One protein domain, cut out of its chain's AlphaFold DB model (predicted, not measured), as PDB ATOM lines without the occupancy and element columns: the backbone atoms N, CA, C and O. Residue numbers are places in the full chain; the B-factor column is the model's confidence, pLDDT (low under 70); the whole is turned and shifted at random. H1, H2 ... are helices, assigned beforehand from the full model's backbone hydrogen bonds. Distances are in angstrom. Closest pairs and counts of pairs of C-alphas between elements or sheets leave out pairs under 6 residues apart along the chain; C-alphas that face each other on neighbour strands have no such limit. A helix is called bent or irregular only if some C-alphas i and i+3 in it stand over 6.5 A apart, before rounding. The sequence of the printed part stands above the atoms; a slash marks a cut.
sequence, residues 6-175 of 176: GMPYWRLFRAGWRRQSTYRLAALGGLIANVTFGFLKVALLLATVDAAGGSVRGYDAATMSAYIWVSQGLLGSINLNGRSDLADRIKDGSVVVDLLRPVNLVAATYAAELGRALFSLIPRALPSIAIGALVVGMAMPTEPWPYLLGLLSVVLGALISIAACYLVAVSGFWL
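What this domain is: This is residues 6 to 175 of the 176 residues of an uncharacterized protein of Gordonia amarae NBRC 15530 (UniProt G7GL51). The model is a long, loose assembly with the bent helix H6 as its spine: along one half H2 and H3, a helical hairpin, pack beside arm H6b as a three-helix bundle, and along the other half H1 packs on one side of arm H6a while the long H7 crosses its other side. H1 and H2 meet end to end in a corner, H4 packs near the last residues of H7, H5 lies at the far end, and residues 141 to 153 stick out. The printed part has 170 residues with seven named helices, H1 to H7 in order along the chain, and no named strand; its class is all helix. It is loose and elongated, with a radius of gyration of the C-alphas of 19.3 A and spans of 63 by 33 by 30 A.

Where its parts are: Find C-alpha 7 at (135.020, 91.251, 218.333); there H1 begins, residues 7 to 22, 22.4 A long. After one residue, H2 runs from 24 to 51 over 40.0 A, ending at (163.828, 111.557, 174.420). H3 is residues 61 to 74, H4 85 to 91 and H5 95 to 100. H6, residues 105 to 136, was assigned as one helix by its hydrogen bonds but is bent: C-alphas 120 and 123 are 6.5 A apart. Its arms are H6a, 105 to 120, and H6b, 123 to 136, at a shallow tilt of 33 degrees, only just short of steep. H7, 145 to 175, covers 45.0 A and ends at (149.935, 121.259, 224.072).

How they stand to each other: Start at the hub, H6, which touches four other helices. H1 touches H6a, closest at the C-alphas of Phe 13 and Ala 112, 4.3 A. H7 touches H6a with residues 158 to 162 alone, at a steep tilt of 50 degrees, opposite ways; the closest C-alphas are Tyr 110 and Ile 162, 6.7 A. H2, H3 and H6b form an up-and-down bundle, each running against the one before. H3 touches H6b at Gly 73 and Ala 125, their closest C-alphas, 3.5 A. H2 and H3 are a hairpin, closest at the C-alphas of Asn 34 and Gln 72, 5.6 A. H4 touches H7, closest at the C-alphas of Ala 87 and Ala 169, 4.3 A. H5 touches no helix but is near H4. Every O i to N i+4 pair is within hydrogen-bond range in H1 to H5 and H6a; H6b has 9 of 10, H7 24 of 27.

The domain as a whole: Look at Gly 53 and Leu 100, whose C-alphas are the two farthest apart, 64.1 A. The printed part has no cut, and no link is long. Only residue 6 has a pLDDT under 70.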
ATOM      1  N   GLY A   6     138.634  89.835 220.254       61.28
ATOM      2  CA  GLY A   6     138.724  90.268 218.849       61.28
ATOM      3  C   GLY A   6     137.464  90.925 218.263       61.28
ATOM      4  O   GLY A   6     137.555  91.684 217.297       61.28
ATOM      5  N   MET A   7     136.278  90.683 218.840       77.81
ATOM      6  CA  MET A   7     135.020  91.251 218.333       77.81
ATOM      7  C   MET A   7     134.957  92.790 218.335       77.81
ATOM      8  O   MET A   7     134.424  93.333 217.361       77.81
ATOM      9  N   PRO A   8     135.453  93.520 219.359       88.06
ATOM     10  CA  PRO A   8     135.370  94.979 219.353       88.06
ATOM     11  C   PRO A   8     136.264  95.596 218.271       88.06
ATOM     12  O   PRO A   8     135.795  96.440 217.510       88.06
ATOM     13  N   TYR A   9     137.506  95.124 218.119       92.50
ATOM     14  CA  TYR A   9     138.442  95.656 217.122       92.50
ATOM     15  C   TYR A   9     137.967  95.411 215.690       92.50
ATOM     16  O   TYR A   9     137.980  96.324 214.868       92.50
ATOM     17  N   TRP A  10     137.439  94.221 215.396       93.81
ATOM     18  CA  TRP A  10     136.860  93.945 214.081       93.81
ATOM     19  C   TRP A  10     135.666  94.856 213.757       93.81
ATOM     20  O   TRP A  10     135.505  95.312 212.622       93.81
ATOM     21  N   ARG A  11     134.822  95.166 214.749       94.38
ATOM     22  CA  ARG A  11     133.706  96.109 214.571       94.38
ATOM     23  C   ARG A  11     134.203  97.525 214.290       94.38
ATOM     24  O   ARG A  11     133.633  98.177 213.420       94.38
ATOM     25  N   LEU A  12     135.260  97.971 214.966       94.50
ATOM     26  CA  LEU A  12     135.883  99.275 214.721       94.50
ATOM     27  C   LEU A  12     136.509  99.354 213.328       94.50
ATOM     28  O   LEU A  12     136.269 100.320 212.608       94.50
ATOM     29  N   PHE A  13     137.197  98.297 212.896       95.69
ATOM     30  CA  PHE A  13     137.687  98.176 211.523       95.69
ATOM     31  C   PHE A  13     136.555  98.299 210.499       95.69
ATOM     32  O   PHE A  13     136.606  99.130 209.590       95.69
ATOM     33  N   ARG A  14     135.470  97.536 210.682       95.69
ATOM     34  CA  ARG A  14     134.293  97.624 209.805       95.69
ATOM     35  C   ARG A  14     133.633  98.998 209.849       95.69
ATOM     36  O   ARG A  14     133.094  99.425 208.832       95.69
ATOM     37  N   ALA A  15     133.644  99.679 210.993       93.62
ATOM     38  CA  ALA A  15     133.113 101.030 211.121       93.62
ATOM     39  C   ALA A  15     133.951 102.039 210.318       93.62
ATOM     40  O   ALA A  15     133.377 102.819 209.559       93.62
ATOM     41  N   GLY A  16     135.284 101.964 210.401       92.25
ATOM     42  CA  GLY A  16     136.197 102.784 209.598       92.25
ATOM     43  C   GLY A  16     136.006 102.574 208.094       92.25
ATOM     44  O   GLY A  16     135.823 103.536 207.348       92.25
ATOM     45  N   TRP A  17     135.921 101.310 207.667       94.31
ATOM     46  CA  TRP A  17     135.594 100.946 206.284       94.31
ATOM     47  C   TRP A  17     134.245 101.524 205.841       94.31
ATOM     48  O   TRP A  17     134.140 102.170 204.796       94.31
ATOM     49  N   ARG A  18     133.192 101.316 206.645       93.75
ATOM     50  CA  ARG A  18     131.838 101.788 206.328       93.75
ATOM     51  C   ARG A  18     131.794 103.299 206.179       93.75
ATOM     52  O   ARG A  18     131.230 103.765 205.194       93.75
ATOM     53  N   ARG A  19     132.422 104.040 207.096       90.31
ATOM     54  CA  ARG A  19     132.477 105.505 207.053       90.31
ATOM     55  C   ARG A  19     133.045 105.999 205.729       90.31
ATOM     56  O   ARG A  19     132.447 106.876 205.117       90.31
ATOM     57  N   GLN A  20     134.137 105.401 205.255       88.44
ATOM     58  CA  GLN A  20     134.717 105.791 203.972       88.44
ATOM     59  C   GLN A  20     133.828 105.373 202.788       88.44
ATOM     60  O   GLN A  20     133.651 106.140 201.842       88.44
ATOM     61  N   SER A  21     133.195 104.199 202.873       89.62
ATOM     62  CA  SER A  21     132.311 103.680 201.823       89.62
ATOM     63  C   SER A  21     131.010 104.453 201.621       89.62
ATOM     64  O   SER A  21     130.416 104.370 200.545       89.62
ATOM     65  N   THR A  22     130.574 105.214 202.626       91.44
ATOM     66  CA  THR A  22     129.397 106.085 202.530       91.44
ATOM     67  C   THR A  22     129.637 107.229 201.540       91.44
ATOM     68  O   THR A  22     128.745 107.576 200.769       91.44
ATOM     69  N   TYR A  23     130.857 107.768 201.476       87.19
ATOM     70  CA  TYR A  23     131.206 108.906 200.617       87.19
ATOM     71  C   TYR A  23     131.705 108.465 199.235       87.19
ATOM     72  O   TYR A  23     132.803 108.815 198.798       87.19
ATOM     73  N   ARG A  24     130.881 107.698 198.510       89.19
ATOM     74  CA  ARG A  24     131.246 107.122 197.199       89.19
ATOM     75  C   ARG A  24     131.650 108.169 196.165       89.19
ATOM     76  O   ARG A  24     132.598 107.945 195.423       89.19
ATOM     77  N   LEU A  25     130.986 109.325 196.146       91.81
ATOM     78  CA  LEU A  25     131.330 110.424 195.236       91.81
ATOM     79  C   LEU A  25     132.721 111.000 195.522       91.81
ATOM     80  O   LEU A  25     133.451 111.306 194.588       91.81
ATOM     81  N   ALA A  26     133.128 111.083 196.792       88.38
ATOM     82  CA  ALA A  26     134.480 111.507 197.146       88.38
ATOM     83  C   ALA A  26     135.527 110.459 196.728       88.38
ATOM     84  O   ALA A  26     136.611 110.810 196.261       88.38
ATOM     85  N   ALA A  27     135.197 109.167 196.851       89.31
ATOM     86  CA  ALA A  27     136.046 108.090 196.348       89.31
ATOM     87  C   ALA A  27     136.205 108.164 194.819       89.31
ATOM     88  O   ALA A  27     137.332 108.108 194.330       89.31
ATOM     89  N   LEU A  28     135.105 108.376 194.087       92.81
ATOM     90  CA  LEU A  28     135.103 108.558 192.633       92.81
ATOM     91  C   LEU A  28     135.873 109.807 192.203       92.81
ATOM     92  O   LEU A  28     136.704 109.719 191.310       92.81
ATOM     93  N   GLY A  29     135.663 110.950 192.859       93.06
ATOM     94  CA  GLY A  29     136.415 112.173 192.569       93.06
ATOM     95  C   GLY A  29     137.918 111.984 192.773       93.06
ATOM     96  O   GLY A  29     138.719 112.398 191.938       93.06
ATOM     97  N   GLY A  30     138.306 111.274 193.836       90.69
ATOM     98  CA  GLY A  30     139.697 110.891 194.059       90.69
ATOM     99  C   GLY A  30     140.252 109.955 192.986       90.69
ATOM    100  O   GLY A  30     141.388 110.132 192.559       90.69
ATOM    101  N   LEU A  31     139.459 108.986 192.524       93.75
ATOM    102  CA  LEU A  31     139.850 108.108 191.423       93.75
ATOM    103  C   LEU A  31     140.035 108.895 190.119       93.75
ATOM    104  O   LEU A  31     141.055 108.729 189.461       93.75
ATOM    105  N   ILE A  32     139.090 109.771 189.768       95.19
ATOM    106  CA  ILE A  32     139.185 110.625 188.577       95.19
ATOM    107  C   ILE A  32     140.462 111.462 188.641       95.19
ATOM    108  O   ILE A  32     141.224 111.476 187.682       95.19
ATOM    109  N   ALA A  33     140.743 112.091 189.785       93.69
ATOM    110  CA  ALA A  33     141.981 112.838 189.974       93.69
ATOM    111  C   ALA A  33     143.222 111.951 189.763       93.69
ATOM    112  O   ALA A  33     144.089 112.306 188.966       93.69
ATOM    113  N   ASN A  34     143.286 110.778 190.406       94.25
ATOM    114  CA  ASN A  34     144.397 109.833 190.242       94.25
ATOM    115  C   ASN A  34     144.597 109.414 188.779       94.25
ATOM    116  O   ASN A  34     145.729 109.299 188.324       94.25
ATOM    117  N   VAL A  35     143.514 109.185 188.036       95.50
ATOM    118  CA  VAL A  35     143.577 108.781 186.626       95.50
ATOM    119  C   VAL A  35     144.038 109.936 185.743       95.50
ATOM    120  O   VAL A  35     144.940 109.748 184.932       95.50
ATOM    121  N   THR A  36     143.496 111.140 185.933       96.88
ATOM    122  CA  THR A  36     143.911 112.340 185.191       96.88
ATOM    123  C   THR A  36     145.395 112.633 185.396       96.88
ATOM    124  O   THR A  36     146.137 112.792 184.427       96.88
ATOM    125  N   PHE A  37     145.860 112.649 186.649       96.56
ATOM    126  CA  PHE A  37     147.280 112.845 186.947       96.56
ATOM    127  C   PHE A  37     148.137 111.647 186.524       96.56
ATOM    128  O   PHE A  37     149.295 111.837 186.150       96.56
ATOM    129  N   GLY A  38     147.583 110.434 186.525       96.94
ATOM    130  CA  GLY A  38     148.208 109.247 185.949       96.94
ATOM    131  C   GLY A  38     148.514 109.433 184.468       96.94
ATOM    132  O   GLY A  38     149.672 109.334 184.075       96.94
ATOM    133  N   PHE A  39     147.518 109.804 183.662       97.56
ATOM    134  CA  PHE A  39     147.713 110.064 182.233       97.56
ATOM    135  C   PHE A  39     148.641 111.248 181.961       97.56
ATOM    136  O   PHE A  39     149.483 111.160 181.070       97.56
ATOM    137  N   LEU A  40     148.561 112.318 182.759       97.88
ATOM    138  CA  LEU A  40     149.512 113.428 182.668       97.88
ATOM    139  C   LEU A  40     150.955 112.948 182.883       97.88
ATOM    140  O   LEU A  40     151.850 113.298 182.113       97.88
ATOM    141  N   LYS A  41     151.188 112.123 183.912       97.00
ATOM    142  CA  LYS A  41     152.507 111.541 184.181       97.00
ATOM    143  C   LYS A  41     152.948 110.581 183.084       97.00
ATOM    144  O   LYS A  41     154.125 110.591 182.757       97.00
ATOM    145  N   VAL A  42     152.041 109.786 182.512       97.31
ATOM    146  CA  VAL A  42     152.345 108.913 181.367       97.31
ATOM    147  C   VAL A  42     152.845 109.752 180.196       97.31
ATOM    148  O   VAL A  42     153.943 109.501 179.712       97.31
ATOM    149  N   ALA A  43     152.103 110.789 179.802       97.06
ATOM    150  CA  ALA A  43     152.492 111.659 178.696       97.06
ATOM    151  C   ALA A  43     153.867 112.305 178.925       97.06
ATOM    152  O   ALA A  43     154.714 112.293 178.036       97.06
ATOM    153  N   LEU A  44     154.115 112.825 180.131       97.62
ATOM    154  CA  LEU A  44     155.369 113.505 180.451       97.62
ATOM    155  C   LEU A  44     156.558 112.538 180.565       97.62
ATOM    156  O   LEU A  44     157.623 112.772 179.992       97.62
ATOM    157  N   LEU A  45     156.402 111.463 181.338       96.69
ATOM    158  CA  LEU A  45     157.511 110.577 181.682       96.69
ATOM    159  C   LEU A  45     157.844 109.609 180.551       96.69
ATOM    160  O   LEU A  45     159.023 109.329 180.367       96.69
ATOM    161  N   LEU A  46     156.869 109.155 179.755       96.31
ATOM    162  CA  LEU A  46     157.182 108.362 178.562       96.31
ATOM    163  C   LEU A  46     157.854 109.212 177.485       96.31
ATOM    164  O   LEU A  46     158.865 108.782 176.947       96.31
ATOM    165  N   ALA A  47     157.414 110.459 177.271       96.50
ATOM    166  CA  ALA A  47     158.133 111.375 176.382       96.50
ATOM    167  C   ALA A  47     159.584 111.607 176.845       96.50
ATOM    168  O   ALA A  47     160.491 111.731 176.026       96.50
ATOM    169  N   THR A  48     159.819 111.624 178.161       96.56
ATOM    170  CA  THR A  48     161.175 111.711 178.724       96.56
ATOM    171  C   THR A  48     161.987 110.440 178.450       96.56
ATOM    172  O   THR A  48     163.170 110.531 178.128       96.56
ATOM    173  N   VAL A  49     161.368 109.261 178.561       97.00
ATOM    174  CA  VAL A  49     161.996 107.970 178.232       97.00
ATOM    175  C   VAL A  49     162.371 107.901 176.753       97.00
ATOM    176  O   VAL A  49     163.502 107.536 176.430       97.00
ATOM    177  N   ASP A  50     161.470 108.323 175.871       95.81
ATOM    178  CA  ASP A  50     161.701 108.347 174.428       95.81
ATOM    179  C   ASP A  50     162.811 109.338 174.057       95.81
ATOM    180  O   ASP A  50     163.740 108.987 173.328       95.81
ATOM    181  N   ALA A  51     162.786 110.548 174.630       96.62
ATOM    182  CA  ALA A  51     163.828 111.557 174.420       96.62
ATOM    183  C   ALA A  51     165.218 111.102 174.903       96.62
ATOM    184  O   ALA A  51     166.231 111.566 174.383       96.62
ATOM    185  N   ALA A  52     165.278 110.183 175.871       95.50
ATOM    186  CA  ALA A  52     166.518 109.583 176.361       95.50
ATOM    187  C   ALA A  52     166.986 108.358 175.546       95.50
ATOM    188  O   ALA A  52     167.970 107.721 175.917       95.50
ATOM    189  N   GLY A  53     166.303 108.013 174.448       93.44
ATOM    190  CA  GLY A  53     166.649 106.863 173.607       93.44
ATOM    191  C   GLY A  53     166.071 105.532 174.097       93.44
ATOM    192  O   GLY A  53     166.624 104.479 173.789       93.44
ATOM    193  N   GLY A  54     164.977 105.566 174.865       92.12
ATOM    194  CA  GLY A  54     164.198 104.386 175.259       92.12
ATOM    195  C   GLY A  54     164.377 103.935 176.710       92.12
ATOM    196  O   GLY A  54     163.642 103.058 177.165       92.12
ATOM    197  N   SER A  55     165.299 104.531 177.475       94.62
ATOM    198  CA  SER A  55     165.377 104.304 178.923       94.62
ATOM    199  C   SER A  55     165.964 105.493 179.683       94.62
ATOM    200  O   SER A  55     166.860 106.182 179.201       94.62
ATOM    201  N   VAL A  56     165.489 105.713 180.911       94.38
ATOM    202  CA  VAL A  56     166.008 106.742 181.826       94.38
ATOM    203  C   VAL A  56     166.412 106.077 183.130       94.38
ATOM    204  O   VAL A  56     165.569 105.576 183.866       94.38
ATOM    205  N   ARG A  57     167.714 106.078 183.445       91.38
ATOM    206  CA  ARG A  57     168.266 105.493 184.688       91.38
ATOM    207  C   ARG A  57     167.794 104.049 184.948       91.38
ATOM    208  O   ARG A  57     167.542 103.682 186.092       91.38
ATOM    209  N   GLY A  58     167.662 103.250 183.888       90.25
ATOM    210  CA  GLY A  58     167.198 101.860 183.961       90.25
ATOM    211  C   GLY A  58     165.677 101.675 183.933       90.25
ATOM    212  O   GLY A  58     165.221 100.539 183.988       90.25
ATOM    213  N   TYR A  59     164.891 102.750 183.818       94.06
ATOM    214  CA  TYR A  59     163.450 102.672 183.582       94.06
ATOM    215  C   TYR A  59     163.168 102.777 182.087       94.06
ATOM    216  O   TYR A  59     163.362 103.837 181.490       94.06
ATOM    217  N   ASP A  60     162.702 101.682 181.499       95.50
ATOM    218  CA  ASP A  60     162.064 101.675 180.186       95.50
ATOM    219  C   ASP A  60     160.590 102.114 180.291       95.50
ATOM    220  O   ASP A  60     160.074 102.395 181.379       95.50
ATOM    221  N   ALA A  61     159.889 102.179 179.157       95.44
ATOM    222  CA  ALA A  61     158.498 102.624 179.122       95.44
ATOM    223  C   ALA A  61     157.569 101.760 180.001       95.44
ATOM    224  O   ALA A  61     156.719 102.289 180.722       95.44
ATOM    225  N   ALA A  62     157.758 100.437 180.000       95.62
ATOM    226  CA  ALA A  62     156.923  99.504 180.754       95.62
ATOM    227  C   ALA A  62     157.131  99.634 182.272       95.62
ATOM    228  O   ALA A  62     156.161  99.657 183.038       95.62
ATOM    229  N   THR A  63     158.379  99.761 182.722       95.62
ATOM    230  CA  THR A  63     158.721  99.935 184.142       95.62
ATOM    231  C   THR A  63     158.336 101.331 184.630       95.62
ATOM    232  O   THR A  63     157.844 101.490 185.749       95.62
ATOM    233  N   MET A  64     158.471 102.349 183.774       96.75
ATOM    234  CA  MET A  64     157.997 103.705 184.060       96.75
ATOM    235  C   MET A  64     156.471 103.742 184.217       96.75
ATOM    236  O   MET A  64     155.959 104.324 185.173       96.75
ATOM    237  N   SER A  65     155.737 103.067 183.330       96.62
ATOM    238  CA  SER A  65     154.283 102.908 183.430       96.62
ATOM    239  C   SER A  65     153.880 102.217 184.738       96.62
ATOM    240  O   SER A  65     153.007 102.712 185.456       96.62
ATOM    241  N   ALA A  66     154.578 101.139 185.121       95.56
ATOM    242  CA  ALA A  66     154.355 100.465 186.400       95.56
ATOM    243  C   ALA A  66     154.553 101.421 187.588       95.56
ATOM    244  O   ALA A  66     153.680 101.521 188.451       95.56
ATOM    245  N   TYR A  67     155.647 102.189 187.602       94.94
ATOM    246  CA  TYR A  67     155.908 103.202 188.628       94.94
ATOM    247  C   TYR A  67     154.777 104.240 188.726       94.94
ATOM    248  O   TYR A  67     154.301 104.560 189.822       94.94
ATOM    249  N   ILE A  68     154.294 104.743 187.588       96.62
ATOM    250  CA  ILE A  68     153.212 105.731 187.547       96.62
ATOM    251  C   ILE A  68     151.925 105.144 188.121       96.62
ATOM    252  O   ILE A  68     151.375 105.700 189.071       96.62
ATOM    253  N   TRP A  69     151.444 104.025 187.586       96.44
ATOM    254  CA  TRP A  69     150.121 103.508 187.936       96.44
ATOM    255  C   TRP A  69     150.067 102.882 189.327       96.44
ATOM    256  O   TRP A  69     149.078 103.079 190.038       96.44
ATOM    257  N   VAL A  70     151.147 102.231 189.771       94.69
ATOM    258  CA  VAL A  70     151.268 101.771 191.161       94.69
ATOM    259  C   VAL A  70     151.288 102.971 192.109       94.69
ATOM    260  O   VAL A  70     150.500 103.005 193.053       94.69
ATOM    261  N   SER A  71     152.104 104.000 191.842       94.00
ATOM    262  CA  SER A  71     152.138 105.189 192.708       94.00
ATOM    263  C   SER A  71     150.798 105.929 192.746       94.00
ATOM    264  O   SER A  71     150.390 106.372 193.817       94.00
ATOM    265  N   GLN A  72     150.074 106.022 191.621       94.81
ATOM    266  CA  GLN A  72     148.715 106.581 191.591       94.81
ATOM    267  C   GLN A  72     147.738 105.744 192.417       94.81
ATOM    268  O   GLN A  72     146.953 106.300 193.182       94.81
ATOM    269  N   GLY A  73     147.817 104.418 192.319       92.44
ATOM    270  CA  GLY A  73     146.964 103.515 193.082       92.44
ATOM    271  C   GLY A  73     147.137 103.629 194.598       92.44
ATOM    272  O   GLY A  73     146.168 103.505 195.345       92.44
ATOM    273  N   LEU A  74     148.356 103.923 195.056       92.06
ATOM    274  CA  LEU A  74     148.669 104.083 196.476       92.06
ATOM    275  C   LEU A  74     148.179 105.416 197.068       92.06
ATOM    276  O   LEU A  74     148.096 105.545 198.295       92.06
ATOM    277  N   LEU A  75     147.819 106.408 196.247       89.94
ATOM    278  CA  LEU A  75     147.403 107.722 196.742       89.94
ATOM    279  C   LEU A  75     146.117 107.653 197.576       89.94
ATOM    280  O   LEU A  75     145.041 107.286 197.100       89.94
ATOM    281  N   GLY A  76     146.217 108.117 198.821       82.88
ATOM    282  CA  GLY A  76     145.122 108.147 199.794       82.88
ATOM    283  C   GLY A  76     145.025 106.914 200.691       82.88
ATOM    284  O   GLY A  76     144.219 106.925 201.617       82.88
ATOM    285  N   SER A  77     145.849 105.886 200.465       84.38
ATOM    286  CA  SER A  77     146.000 104.766 201.410       84.38
ATOM    287  C   SER A  77     146.759 105.161 202.684       84.38
ATOM    288  O   SER A  77     146.582 104.555 203.735       84.38
ATOM    289  N   ILE A  78     147.568 106.215 202.585       87.69
ATOM    290  CA  ILE A  78     148.391 106.780 203.651       87.69
ATOM    291  C   ILE A  78     147.839 108.158 204.010       87.69
ATOM    292  O   ILE A  78     147.490 108.955 203.132       87.69
ATOM    293  N   ASN A  79     147.774 108.453 205.307       87.75
ATOM    294  CA  ASN A  79     147.369 109.758 205.800       87.75
ATOM    295  C   ASN A  79     148.555 110.733 205.746       87.75
ATOM    296  O   ASN A  79     149.431 110.712 206.607       87.75
ATOM    297  N   LEU A  80     148.572 111.580 204.715       81.56
ATOM    298  CA  LEU A  80     149.613 112.594 204.504       81.56
ATOM    299  C   LEU A  80     149.272 113.956 205.122       81.56
ATOM    300  O   LEU A  80     150.141 114.814 205.220       81.56
ATOM    301  N   ASN A  81     148.013 114.183 205.503       84.19
ATOM    302  CA  ASN A  81     147.550 115.484 205.995       84.19
ATOM    303  C   ASN A  81     147.546 115.584 207.528       84.19
ATOM    304  O   ASN A  81     147.200 116.636 208.060       84.19
ATOM    305  N   GLY A  82     147.888 114.500 208.230       84.44
ATOM    306  CA  GLY A  82     147.946 114.450 209.690       84.44
ATOM    307  C   GLY A  82     146.582 114.537 210.380       84.44
ATOM    308  O   GLY A  82     146.528 114.609 211.605       84.44
ATOM    309  N   ARG A  83     145.465 114.528 209.634       84.94
ATOM    310  CA  ARG A  83     144.124 114.637 210.225       84.94
ATOM    311  C   ARG A  83     143.785 113.368 210.985       84.94
ATOM    312  O   ARG A  83     143.803 112.276 210.417       84.94
ATOM    313  N   SER A  84     143.404 113.519 212.240       90.69
ATOM    314  CA  SER A  84     143.109 112.409 213.133       90.69
ATOM    315  C   SER A  84     141.853 112.736 213.920       90.69
ATOM    316  O   SER A  84     141.838 113.731 214.639       90.69
ATOM    317  N   ASP A  85     140.823 111.885 213.846       91.81
ATOM    318  CA  ASP A  85     139.633 112.100 214.679       91.81
ATOM    319  C   ASP A  85     139.992 112.014 216.171       91.81
ATOM    320  O   ASP A  85     139.274 112.543 217.011       91.81
ATOM    321  N   LEU A  86     141.079 111.311 216.525       94.75
ATOM    322  CA  LEU A  86     141.581 111.294 217.897       94.75
ATOM    323  C   LEU A  86     142.101 112.675 218.310       94.75
ATOM    324  O   LEU A  86     141.849 113.082 219.435       94.75
ATOM    325  N   ALA A  87     142.783 113.399 217.416       95.06
ATOM    326  CA  ALA A  87     143.254 114.753 217.711       95.06
ATOM    327  C   ALA A  87     142.074 115.702 217.968       95.06
ATOM    328  O   ALA A  87     142.105 116.464 218.931       95.06
ATOM    329  N   ASP A  88     141.008 115.595 217.166       94.94
ATOM    330  CA  ASP A  88     139.786 116.382 217.362       94.94
ATOM    331  C   ASP A  88     139.123 116.060 218.712       94.94
ATOM    332  O   ASP A  88     138.791 116.974 219.464       94.94
ATOM    333  N   ARG A  89     139.028 114.770 219.070       95.88
ATOM    334  CA  ARG A  89     138.455 114.334 220.357       95.88
ATOM    335  C   ARG A  89     139.297 114.692 221.580       95.88
ATOM    336  O   ARG A  89     138.772 114.825 222.683       95.88
ATOM    337  N   ILE A  90     140.615 114.785 221.418       96.12
ATOM    338  CA  ILE A  90     141.505 115.281 222.473       96.12
ATOM    339  C   ILE A  90     141.248 116.772 222.673       96.12
ATOM    340  O   ILE A  90     141.029 117.204 223.800       96.12
ATOM    341  N   LYS A  91     141.186 117.535 221.577       95.06
ATOM    342  CA  LYS A  91     140.969 118.983 221.601       95.06
ATOM    343  C   LYS A  91     139.622 119.393 222.201       95.06
ATOM    344  O   LYS A  91     139.552 120.420 222.867       95.06
ATOM    345  N   ASP A  92     138.555 118.635 221.956       95.56
ATOM    346  CA  ASP A  92     137.220 118.922 222.502       95.56
ATOM    347  C   ASP A  92     136.918 118.201 223.836       95.56
ATOM    348  O   ASP A  92     135.838 118.366 224.403       95.56
ATOM    349  N   GLY A  93     137.864 117.407 224.350       95.00
ATOM    350  CA  GLY A  93     137.738 116.656 225.601       95.00
ATOM    351  C   GLY A  93     136.852 115.405 225.529       95.00
ATOM    352  O   GLY A  93     136.775 114.650 226.503       95.00
ATOM    353  N   SER A  94     136.219 115.109 224.391       96.19
ATOM    354  CA  SER A  94     135.369 113.920 224.235       96.19
ATOM    355  C   SER A  94     136.149 112.598 224.287       96.19
ATOM    356  O   SER A  94     135.555 111.538 224.508       96.19
ATOM    357  N   VAL A  95     137.486 112.646 224.187       95.88
ATOM    358  CA  VAL A  95     138.391 111.496 224.367       95.88
ATOM    359  C   VAL A  95     138.213 110.788 225.717       95.88
ATOM    360  O   VAL A  95     138.469 109.588 225.812       95.88
ATOM    361  N   VAL A  96     137.703 111.472 226.751       95.25
ATOM    362  CA  VAL A  96     137.398 110.858 228.057       95.25
ATOM    363  C   VAL A  96     136.449 109.665 227.903       95.25
ATOM    364  O   VAL A  96     136.639 108.635 228.545       95.25
ATOM    365  N   VAL A  97     135.473 109.746 226.992       94.69
ATOM    366  CA  VAL A  97     134.535 108.645 226.726       94.69
ATOM    367  C   VAL A  97     135.251 107.423 226.150       94.69
ATOM    368  O   VAL A  97     134.867 106.295 226.459       94.69
ATOM    369  N   ASP A  98     136.286 107.620 225.333       92.75
ATOM    370  CA  ASP A  98     137.079 106.516 224.793       92.75
ATOM    371  C   ASP A  98     137.925 105.852 225.887       92.75
ATOM    372  O   ASP A  98     138.023 104.627 225.914       92.75
ATOM    373  N   LEU A  99     138.477 106.641 226.815       94.06
ATOM    374  CA  LEU A  99     139.293 106.153 227.934       94.06
ATOM    375  C   LEU A  99     138.480 105.389 228.990       94.06
ATOM    376  O   LEU A  99     139.005 104.473 229.618       94.06
ATOM    377  N   LEU A 100     137.201 105.732 229.174       95.31
ATOM    378  CA  LEU A 100     136.299 105.012 230.081       95.31
ATOM    379  C   LEU A 100     135.852 103.651 229.527       95.31
ATOM    380  O   LEU A 100     135.354 102.808 230.277       95.31
ATOM    381  N   ARG A 101     135.989 103.413 228.216       91.81
ATOM    382  CA  ARG A 101     135.627 102.122 227.620       91.81
ATOM    383  C   ARG A 101     136.692 101.077 227.970       91.81
ATOM    384  O   ARG A 101     137.880 101.371 227.895       91.81
ATOM    385  N   PRO A 102     136.307  99.818 228.245       92.81
ATOM    386  CA  PRO A 102     137.247  98.730 228.520       92.81
ATOM    387  C   PRO A 102     137.895  98.201 227.224       92.81
ATOM    388  O   PRO A 102     137.852  97.009 226.925       92.81
ATOM    389  N   VAL A 103     138.444  99.098 226.402       91.19
ATOM    390  CA  VAL A 103     139.101  98.803 225.127       91.19
ATOM    391  C   VAL A 103     140.372  99.635 225.049       91.19
ATOM    392  O   VAL A 103     140.352 100.835 225.287       91.19
ATOM    393  N   ASN A 104     141.487  99.005 224.685       93.69
ATOM    394  CA  ASN A 104     142.739  99.727 224.482       93.69
ATOM    395  C   ASN A 104     142.590 100.785 223.367       93.69
ATOM    396  O   ASN A 104     142.273 100.431 222.227       93.69
ATOM    397  N   LEU A 105     142.846 102.056 223.701       93.06
ATOM    398  CA  LEU A 105     142.695 103.201 222.797       93.06
ATOM    399  C   LEU A 105     143.559 103.070 221.539       93.06
ATOM    400  O   LEU A 105     143.055 103.252 220.435       93.06
ATOM    401  N   VAL A 106     144.830 102.683 221.688       94.81
ATOM    402  CA  VAL A 106     145.762 102.507 220.563       94.81
ATOM    403  C   VAL A 106     145.203 101.472 219.589       94.81
ATOM    404  O   VAL A 106     144.994 101.765 218.414       94.81
ATOM    405  N   ALA A 107     144.888 100.271 220.075       94.31
ATOM    406  CA  ALA A 107     144.370  99.193 219.238       94.31
ATOM    407  C   ALA A 107     143.021  99.558 218.589       94.31
ATOM    408  O   ALA A 107     142.767  99.187 217.441       94.31
ATOM    409  N   ALA A 108     142.170 100.317 219.286       93.94
ATOM    410  CA  ALA A 108     140.921 100.834 218.740       93.94
ATOM    411  C   ALA A 108     141.155 101.821 217.583       93.94
ATOM    412  O   ALA A 108     140.520 101.686 216.533       93.94
ATOM    413  N   THR A 109     142.089 102.764 217.745       94.75
ATOM    414  CA  THR A 109     142.463 103.726 216.699       94.75
ATOM    415  C   THR A 109     143.054 103.019 215.487       94.75
ATOM    416  O   THR A 109     142.597 103.252 214.371       94.75
ATOM    417  N   TYR A 110     143.997 102.094 215.691       95.75
ATOM    418  CA  TYR A 110     144.584 101.316 214.597       95.75
ATOM    419  C   TYR A 110     143.535 100.515 213.835       95.75
ATOM    420  O   TYR A 110     143.529 100.535 212.607       95.75
ATOM    421  N   ALA A 111     142.617  99.843 214.534       95.19
ATOM    422  CA  ALA A 111     141.569  99.071 213.882       95.19
ATOM    423  C   ALA A 111     140.697  99.953 212.974       95.19
ATOM    424  O   ALA A 111     140.502  99.619 211.805       95.19
ATOM    425  N   ALA A 112     140.207 101.087 213.484       94.62
ATOM    426  CA  ALA A 112     139.369 102.006 212.715       94.62
ATOM    427  C   ALA A 112     140.117 102.626 211.520       94.62
ATOM    428  O   ALA A 112     139.592 102.649 210.404       94.62
ATOM    429  N   GLU A 113     141.352 103.081 211.737       94.81
ATOM    430  CA  GLU A 113     142.164 103.714 210.698       94.81
ATOM    431  C   GLU A 113     142.593 102.733 209.606       94.81
ATOM    432  O   GLU A 113     142.533 103.078 208.428       94.81
ATOM    433  N   LEU A 114     142.924 101.483 209.948       94.88
ATOM    434  CA  LEU A 114     143.207 100.442 208.954       94.88
ATOM    435  C   LEU A 114     141.997 100.164 208.059       94.88
ATOM    436  O   LEU A 114     142.149 100.013 206.848       94.88
ATOM    437  N   GLY A 115     140.789 100.136 208.630       94.00
ATOM    438  CA  GLY A 115     139.558  99.980 207.852       94.00
ATOM    439  C   GLY A 115     139.355 101.122 206.858       94.00
ATOM    440  O   GLY A 115     138.980 100.890 205.707       94.00
ATOM    441  N   ARG A 116     139.655 102.354 207.285       92.75
ATOM    442  CA  ARG A 116     139.603 103.550 206.438       92.75
ATOM    443  C   ARG A 116     140.672 103.520 205.343       92.75
ATOM    444  O   ARG A 116     140.342 103.726 204.179       92.75
ATOM    445  N   ALA A 117     141.920 103.218 205.697       93.00
ATOM    446  CA  ALA A 117     143.050 103.123 204.773       93.00
ATOM    447  C   ALA A 117     142.815 102.062 203.689       93.00
ATOM    448  O   ALA A 117     143.013 102.335 202.505       93.00
ATOM    449  N   LEU A 118     142.315 100.882 204.072       93.06
ATOM    450  CA  LEU A 118     142.033  99.802 203.130       93.06
ATOM    451  C   LEU A 118     140.911 100.178 202.152       93.06
ATOM    452  O   LEU A 118     141.034  99.918 200.954       93.06
ATOM    453  N   PHE A 119     139.842 100.825 202.633       92.25
ATOM    454  CA  PHE A 119     138.805 101.322 201.729       92.25
ATOM    455  C   PHE A 119     139.334 102.441 200.836       92.25
ATOM    456  O   PHE A 119     138.920 102.530 199.695       92.25
ATOM    457  N   SER A 120     140.220 103.315 201.305       90.12
ATOM    458  CA  SER A 120     140.790 104.355 200.441       90.12
ATOM    459  C   SER A 120     141.720 103.776 199.372       90.12
ATOM    460  O   SER A 120     141.788 104.319 198.270       90.12
ATOM    461  N   LEU A 121     142.400 102.667 199.677       92.06
ATOM    462  CA  LEU A 121     143.296 101.973 198.759       92.06
ATOM    463  C   LEU A 121     142.527 101.265 197.637       92.06
ATOM    464  O   LEU A 121     142.770 101.541 196.470       92.06
ATOM    465  N   ILE A 122     141.592 100.366 197.956       92.50
ATOM    466  CA  ILE A 122     141.022  99.417 196.977       92.50
ATOM    467  C   ILE A 122     140.344 100.085 195.754       92.50
ATOM    468  O   ILE A 122     140.710  99.755 194.625       92.50
ATOM    469  N   PRO A 123     139.413 101.044 195.918       90.94
ATOM    470  CA  PRO A 123     138.715 101.721 194.825       90.94
ATOM    471  C   PRO A 123     139.619 102.603 193.963       90.94
ATOM    472  O   PRO A 123     139.187 103.048 192.906       90.94
ATOM    473  N   ARG A 124     140.840 102.898 194.418       90.44
ATOM    474  CA  ARG A 124     141.820 103.701 193.679       90.44
ATOM    475  C   ARG A 124     142.884 102.815 193.046       90.44
ATOM    476  O   ARG A 124     143.117 102.904 191.848       90.44
ATOM    477  N   ALA A 125     143.470 101.917 193.831       91.88
ATOM    478  CA  ALA A 125     144.517 101.006 193.405       91.88
ATOM    479  C   ALA A 125     144.062 100.065 192.296       91.88
ATOM    480  O   ALA A 125     144.748  99.974 191.281       91.88
ATOM    481  N   LEU A 126     142.908  99.403 192.451       92.81
ATOM    482  CA  LEU A 126     142.464  98.428 191.453       92.81
ATOM    483  C   LEU A 126     142.223  99.080 190.085       92.81
ATOM    484  O   LEU A 126     142.806  98.599 189.114       92.81
ATOM    485  N   PRO A 127     141.457 100.187 189.965       93.12
ATOM    486  CA  PRO A 127     141.260 100.803 188.659       93.12
ATOM    487  C   PRO A 127     142.539 101.432 188.099       93.12
ATOM    488  O   PRO A 127     142.786 101.299 186.908       93.12
ATOM    489  N   SER A 128     143.379 102.073 188.924       93.62
ATOM    490  CA  SER A 128     144.645 102.648 188.447       93.62
ATOM    491  C   SER A 128     145.586 101.580 187.882       93.62
ATOM    492  O   SER A 128     146.124 101.764 186.794       93.62
ATOM    493  N   ILE A 129     145.746 100.446 188.570       92.81
ATOM    494  CA  ILE A 129     146.574  99.336 188.076       92.81
ATOM    495  C   ILE A 129     145.953  98.722 186.817       92.81
ATOM    496  O   ILE A 129     146.673  98.447 185.861       92.81
ATOM    497  N   ALA A 130     144.626  98.553 186.777       94.38
ATOM    498  CA  ALA A 130     143.937  98.034 185.597       94.38
ATOM    499  C   ALA A 130     144.127  98.941 184.370       94.38
ATOM    500  O   ALA A 130     144.401  98.444 183.282       94.38
ATOM    501  N   ILE A 131     144.039 100.263 184.540       93.56
ATOM    502  CA  ILE A 131     144.286 101.222 183.455       93.56
ATOM    503  C   ILE A 131     145.738 101.118 182.973       93.56
ATOM    504  O   ILE A 131     145.970 101.035 181.769       93.56
ATOM    505  N   GLY A 132     146.709 101.056 183.889       92.19
ATOM    506  CA  GLY A 132     148.114 100.877 183.523       92.19
ATOM    507  C   GLY A 132     148.381  99.594 182.742       92.19
ATOM    508  O   GLY A 132     149.042  99.631 181.707       92.19
ATOM    509  N   ALA A 133     147.808  98.478 183.192       92.50
ATOM    510  CA  ALA A 133     147.970  97.178 182.553       92.50
ATOM    511  C   ALA A 133     147.288  97.081 181.182       92.50
ATOM    512  O   ALA A 133     147.870  96.508 180.265       92.50
ATOM    513  N   LEU A 134     146.079  97.631 181.033       92.94
ATOM    514  CA  LEU A 134     145.261  97.439 179.831       92.94
ATOM    515  C   LEU A 134     145.456  98.518 178.762       92.94
ATOM    516  O   LEU A 134     145.293  98.226 177.583       92.94
ATOM    517  N   VAL A 135     145.751  99.759 179.157       91.56
ATOM    518  CA  VAL A 135     145.775 100.904 178.228       91.56
ATOM    519  C   VAL A 135     147.196 101.271 177.818       91.56
ATOM    520  O   VAL A 135     147.443 101.543 176.649       91.56
ATOM    521  N   VAL A 136     148.125 101.306 178.776       86.88
ATOM    522  CA  VAL A 136     149.503 101.779 178.542       86.88
ATOM    523  C   VAL A 136     150.477 100.614 178.364       86.88
ATOM    524  O   VAL A 136     151.481 100.746 177.673       86.88
ATOM    525  N   GLY A 137     150.177  99.468 178.977       89.44
ATOM    526  CA  GLY A 137     151.143  98.398 179.188       89.44
ATOM    527  C   GLY A 137     152.060  98.751 180.358       89.44
ATOM    528  O   GLY A 137     152.559  99.872 180.475       89.44
ATOM    529  N   MET A 138     152.267  97.806 181.270       92.75
ATOM    530  CA  MET A 138     153.161  97.992 182.412       92.75
ATOM    531  C   MET A 138     153.936  96.714 182.698       92.75
ATOM    532  O   MET A 138     153.407  95.613 182.544       92.75
ATOM    533  N   ALA A 139     155.175  96.869 183.154       93.62
ATOM    534  CA  ALA A 139     155.958  95.749 183.641       93.62
ATOM    535  C   ALA A 139     155.303  95.196 184.916       93.62
ATOM    536  O   ALA A 139     155.082  95.923 185.888       93.62
ATOM    537  N   MET A 140     154.981  93.905 184.902       90.69
ATOM    538  CA  MET A 140     154.480  93.183 186.065       90.69
ATOM    539  C   MET A 140     155.471  92.089 186.461       90.69
ATOM    540  O   MET A 140     156.021  91.430 185.577       90.69
ATOM    541  N   PRO A 141     155.708  91.883 187.769       91.19
ATOM    542  CA  PRO A 141     156.514  90.763 188.229       91.19
ATOM    543  C   PRO A 141     155.962  89.428 187.717       91.19
ATOM    544  O   PRO A 141     154.763  89.175 187.787       91.19
ATOM    545  N   THR A 142     156.840  88.558 187.226       92.12
ATOM    546  CA  THR A 142     156.482  87.193 186.805       92.12
ATOM    547  C   THR A 142     156.388  86.231 187.987       92.12
ATOM    548  O   THR A 142     155.682  85.227 187.930       92.12
ATOM    549  N   GLU A 143     157.090  86.545 189.074       95.19
ATOM    550  CA  GLU A 143     157.111  85.761 190.300       95.19
ATOM    551  C   GLU A 143     156.061  86.257 191.308       95.19
ATOM    552  O   GLU A 143     155.746  87.448 191.355       95.19
ATOM    553  N   PRO A 144     155.537  85.378 192.181       92.81
ATOM    554  CA  PRO A 144     154.545  85.761 193.188       92.81
ATOM    555  C   PRO A 144     155.137  86.570 194.357       92.81
ATOM    556  O   PRO A 144     154.416  87.306 195.034       92.81
ATOM    557  N   TRP A 145     156.441  86.453 194.620       95.56
ATOM    558  CA  TRP A 145     157.076  87.029 195.809       95.56
ATOM    559  C   TRP A 145     157.074  88.571 195.855       95.56
ATOM    560  O   TRP A 145     156.725  89.125 196.902       95.56
ATOM    561  N   PRO A 146     157.352  89.301 194.754       94.75
ATOM    562  CA  PRO A 146     157.271  90.762 194.737       94.75
ATOM    563  C   PRO A 146     155.887  91.313 195.097       94.75
ATOM    564  O   PRO A 146     155.796  92.360 195.736       94.75
ATOM    565  N   TYR A 147     154.806  90.602 194.764       92.56
ATOM    566  CA  TYR A 147     153.454  91.002 195.160       92.56
ATOM    567  C   TYR A 147     153.238  90.887 196.671       92.56
ATOM    568  O   TYR A 147     152.643  91.780 197.276       92.56
ATOM    569  N   LEU A 148     153.748  89.819 197.294       95.00
ATOM    570  CA  LEU A 148     153.670  89.628 198.746       95.00
ATOM    571  C   LEU A 148     154.491  90.683 199.493       95.00
ATOM    572  O   LEU A 148     153.992  91.286 200.444       95.00
ATOM    573  N   LEU A 149     155.714  90.956 199.032       96.00
ATOM    574  CA  LEU A 149     156.550  92.022 199.586       96.00
ATOM    575  C   LEU A 149     155.919  93.404 199.386       96.00
ATOM    576  O   LEU A 149     155.933  94.223 200.304       96.00
ATOM    577  N   GLY A 150     155.319  93.654 198.220       93.44
ATOM    578  CA  GLY A 150     154.591  94.887 197.934       93.44
ATOM    579  C   GLY A 150     153.405  95.079 198.877       93.44
ATOM    580  O   GLY A 150     153.265  96.140 199.485       93.44
ATOM    581  N   LEU A 151     152.591  94.038 199.077       92.81
ATOM    582  CA  LEU A 151     151.482  94.065 200.028       92.81
ATOM    583  C   LEU A 151     151.973  94.327 201.458       92.81
ATOM    584  O   LEU A 151     151.422  95.189 202.144       92.81
ATOM    585  N   LEU A 152     153.026  93.632 201.890       95.94
ATOM    586  CA  LEU A 152     153.636  93.840 203.202       95.94
ATOM    587  C   LEU A 152     154.125  95.286 203.364       95.94
ATOM    588  O   LEU A 152     153.840  95.917 204.380       95.94
ATOM    589  N   SER A 153     154.793  95.839 202.351       95.44
ATOM    590  CA  SER A 153     155.265  97.225 202.350       95.44
ATOM    591  C   SER A 153     154.116  98.225 202.490       95.44
ATOM    592  O   SER A 153     154.231  99.187 203.247       95.44
ATOM    593  N   VAL A 154     152.996  98.010 201.793       93.81
ATOM    594  CA  VAL A 154     151.814  98.883 201.889       93.81
ATOM    595  C   VAL A 154     151.190  98.810 203.280       93.81
ATOM    596  O   VAL A 154     150.857  99.846 203.858       93.81
ATOM    597  N   VAL A 155     151.073  97.607 203.850       93.88
ATOM    598  CA  VAL A 155     150.559  97.416 205.213       93.88
ATOM    599  C   VAL A 155     151.455  98.119 206.232       93.88
ATOM    600  O   VAL A 155     150.954  98.880 207.057       93.88
ATOM    601  N   LEU A 156     152.774  97.927 206.154       95.81
ATOM    602  CA  LEU A 156     153.726  98.594 207.043       95.81
ATOM    603  C   LEU A 156     153.674 100.117 206.887       95.81
ATOM    604  O   LEU A 156     153.624 100.826 207.890       95.81
ATOM    605  N   GLY A 157     153.607 100.628 205.656       94.62
ATOM    606  CA  GLY A 157     153.460 102.059 205.388       94.62
ATOM    607  C   GLY A 157     152.189 102.652 206.006       94.62
ATOM    608  O   GLY A 157     152.243 103.713 206.630       94.62
ATOM    609  N   ALA A 158     151.059 101.947 205.907       94.19
ATOM    610  CA  ALA A 158     149.811 102.357 206.548       94.19
ATOM    611  C   ALA A 158     149.928 102.356 208.082       94.19
ATOM    612  O   ALA A 158     149.525 103.324 208.724       94.19
ATOM    613  N   LEU A 159     150.529 101.319 208.674       95.25
ATOM    614  CA  LEU A 159     150.748 101.250 210.124       95.25
ATOM    615  C   LEU A 159     151.648 102.385 210.623       95.25
ATOM    616  O   LEU A 159     151.314 103.028 211.615       95.25
ATOM    617  N   ILE A 160     152.743 102.676 209.917       95.94
ATOM    618  CA  ILE A 160     153.653 103.785 210.244       95.94
ATOM    619  C   ILE A 160     152.920 105.127 210.153       95.94
ATOM    620  O   ILE A 160     153.063 105.972 211.033       95.94
ATOM    621  N   SER A 161     152.095 105.320 209.122       95.06
ATOM    622  CA  SER A 161     151.288 106.533 208.964       95.06
ATOM    623  C   SER A 161     150.312 106.737 210.121       95.06
ATOM    624  O   SER A 161     150.221 107.840 210.665       95.06
ATOM    625  N   ILE A 162     149.622 105.670 210.536       95.69
ATOM    626  CA  ILE A 162     148.715 105.694 211.688       95.69
ATOM    627  C   ILE A 162     149.497 105.998 212.966       95.69
ATOM    628  O   ILE A 162     149.064 106.847 213.740       95.69
ATOM    629  N   ALA A 163     150.655 105.362 213.165       95.94
ATOM    630  CA  ALA A 163     151.528 105.612 214.309       95.94
ATOM    631  C   ALA A 163     151.930 107.088 214.395       95.94
ATOM    632  O   ALA A 163     151.769 107.710 215.441       95.94
ATOM    633  N   ALA A 164     152.395 107.661 213.284       95.56
ATOM    634  CA  ALA A 164     152.804 109.056 213.215       95.56
ATOM    635  C   ALA A 164     151.638 110.001 213.545       95.56
ATOM    636  O   ALA A 164     151.773 110.866 214.408       95.56
ATOM    637  N   CYS A 165     150.467 109.793 212.931       95.25
ATOM    638  CA  CYS A 165     149.277 110.602 213.217       95.25
ATOM    639  C   CYS A 165     148.795 110.436 214.666       95.25
ATOM    640  O   CYS A 165     148.325 111.395 215.271       95.25
ATOM    641  N   TYR A 166     148.908 109.232 215.235       95.75
ATOM    642  CA  TYR A 166     148.550 108.954 216.624       95.75
ATOM    643  C   TYR A 166     149.473 109.690 217.598       95.75
ATOM    644  O   TYR A 166     148.986 110.333 218.522       95.75
ATOM    645  N   LEU A 167     150.791 109.639 217.381       95.62
ATOM    646  CA  LEU A 167     151.764 110.339 218.223       95.62
ATOM    647  C   LEU A 167     151.542 111.855 218.194       95.62
ATOM    648  O   LEU A 167     151.554 112.492 219.246       95.62
ATOM    649  N   VAL A 168     151.270 112.414 217.011       94.62
ATOM    650  CA  VAL A 168     150.915 113.833 216.855       94.62
ATOM    651  C   VAL A 168     149.583 114.161 217.537       94.62
ATOM    652  O   VAL A 168     149.453 115.219 218.135       94.62
ATOM    653  N   ALA A 169     148.590 113.271 217.486       95.44
ATOM    654  CA  ALA A 169     147.322 113.493 218.179       95.44
ATOM    655  C   ALA A 169     147.501 113.504 219.704       95.44
ATOM    656  O   ALA A 169     146.994 114.392 220.381       95.44
ATOM    657  N   VAL A 170     148.244 112.533 220.245       95.94
ATOM    658  CA  VAL A 170     148.435 112.373 221.693       95.94
ATOM    659  C   VAL A 170     149.300 113.481 222.287       95.94
ATOM    660  O   VAL A 170     149.050 113.864 223.423       95.94
ATOM    661  N   SER A 171     150.240 114.079 221.548       95.75
ATOM    662  CA  SER A 171     150.939 115.272 222.057       95.75
ATOM    663  C   SER A 171     149.978 116.428 222.380       95.75
ATOM    664  O   SER A 171     150.275 117.243 223.252       95.75
ATOM    665  N   GLY A 172     148.791 116.446 221.760       94.44
ATOM    666  CA  GLY A 172     147.718 117.398 222.035       94.44
ATOM    667  C   GLY A 172     147.257 117.436 223.493       94.44
ATOM    668  O   GLY A 172     146.927 118.512 223.958       94.44
ATOM    669  N   PHE A 173     147.327 116.334 224.249       95.06
ATOM    670  CA  PHE A 173     146.958 116.331 225.678       95.06
ATOM    671  C   PHE A 173     147.824 117.268 226.547       95.06
ATOM    672  O   PHE A 173     147.425 117.591 227.662       95.06
ATOM    673  N   TRP A 174     149.019 117.653 226.082       95.62
ATOM    674  CA  TRP A 174     149.931 118.559 226.795       95.62
ATOM    675  C   TRP A 174     150.000 119.951 226.163       95.62
ATOM    676  O   TRP A 174     150.398 120.903 226.829       95.62
ATOM    677  N   LEU A 175     149.700 120.053 224.868       93.12
ATOM    678  CA  LEU A 175     149.935 121.259 224.072       93.12
ATOM    679  C   LEU A 175     148.672 122.093 223.831       93.12
ATOM    680  O   LEU A 175     148.794 123.233 223.380       93.12
TER     681      LEU A 175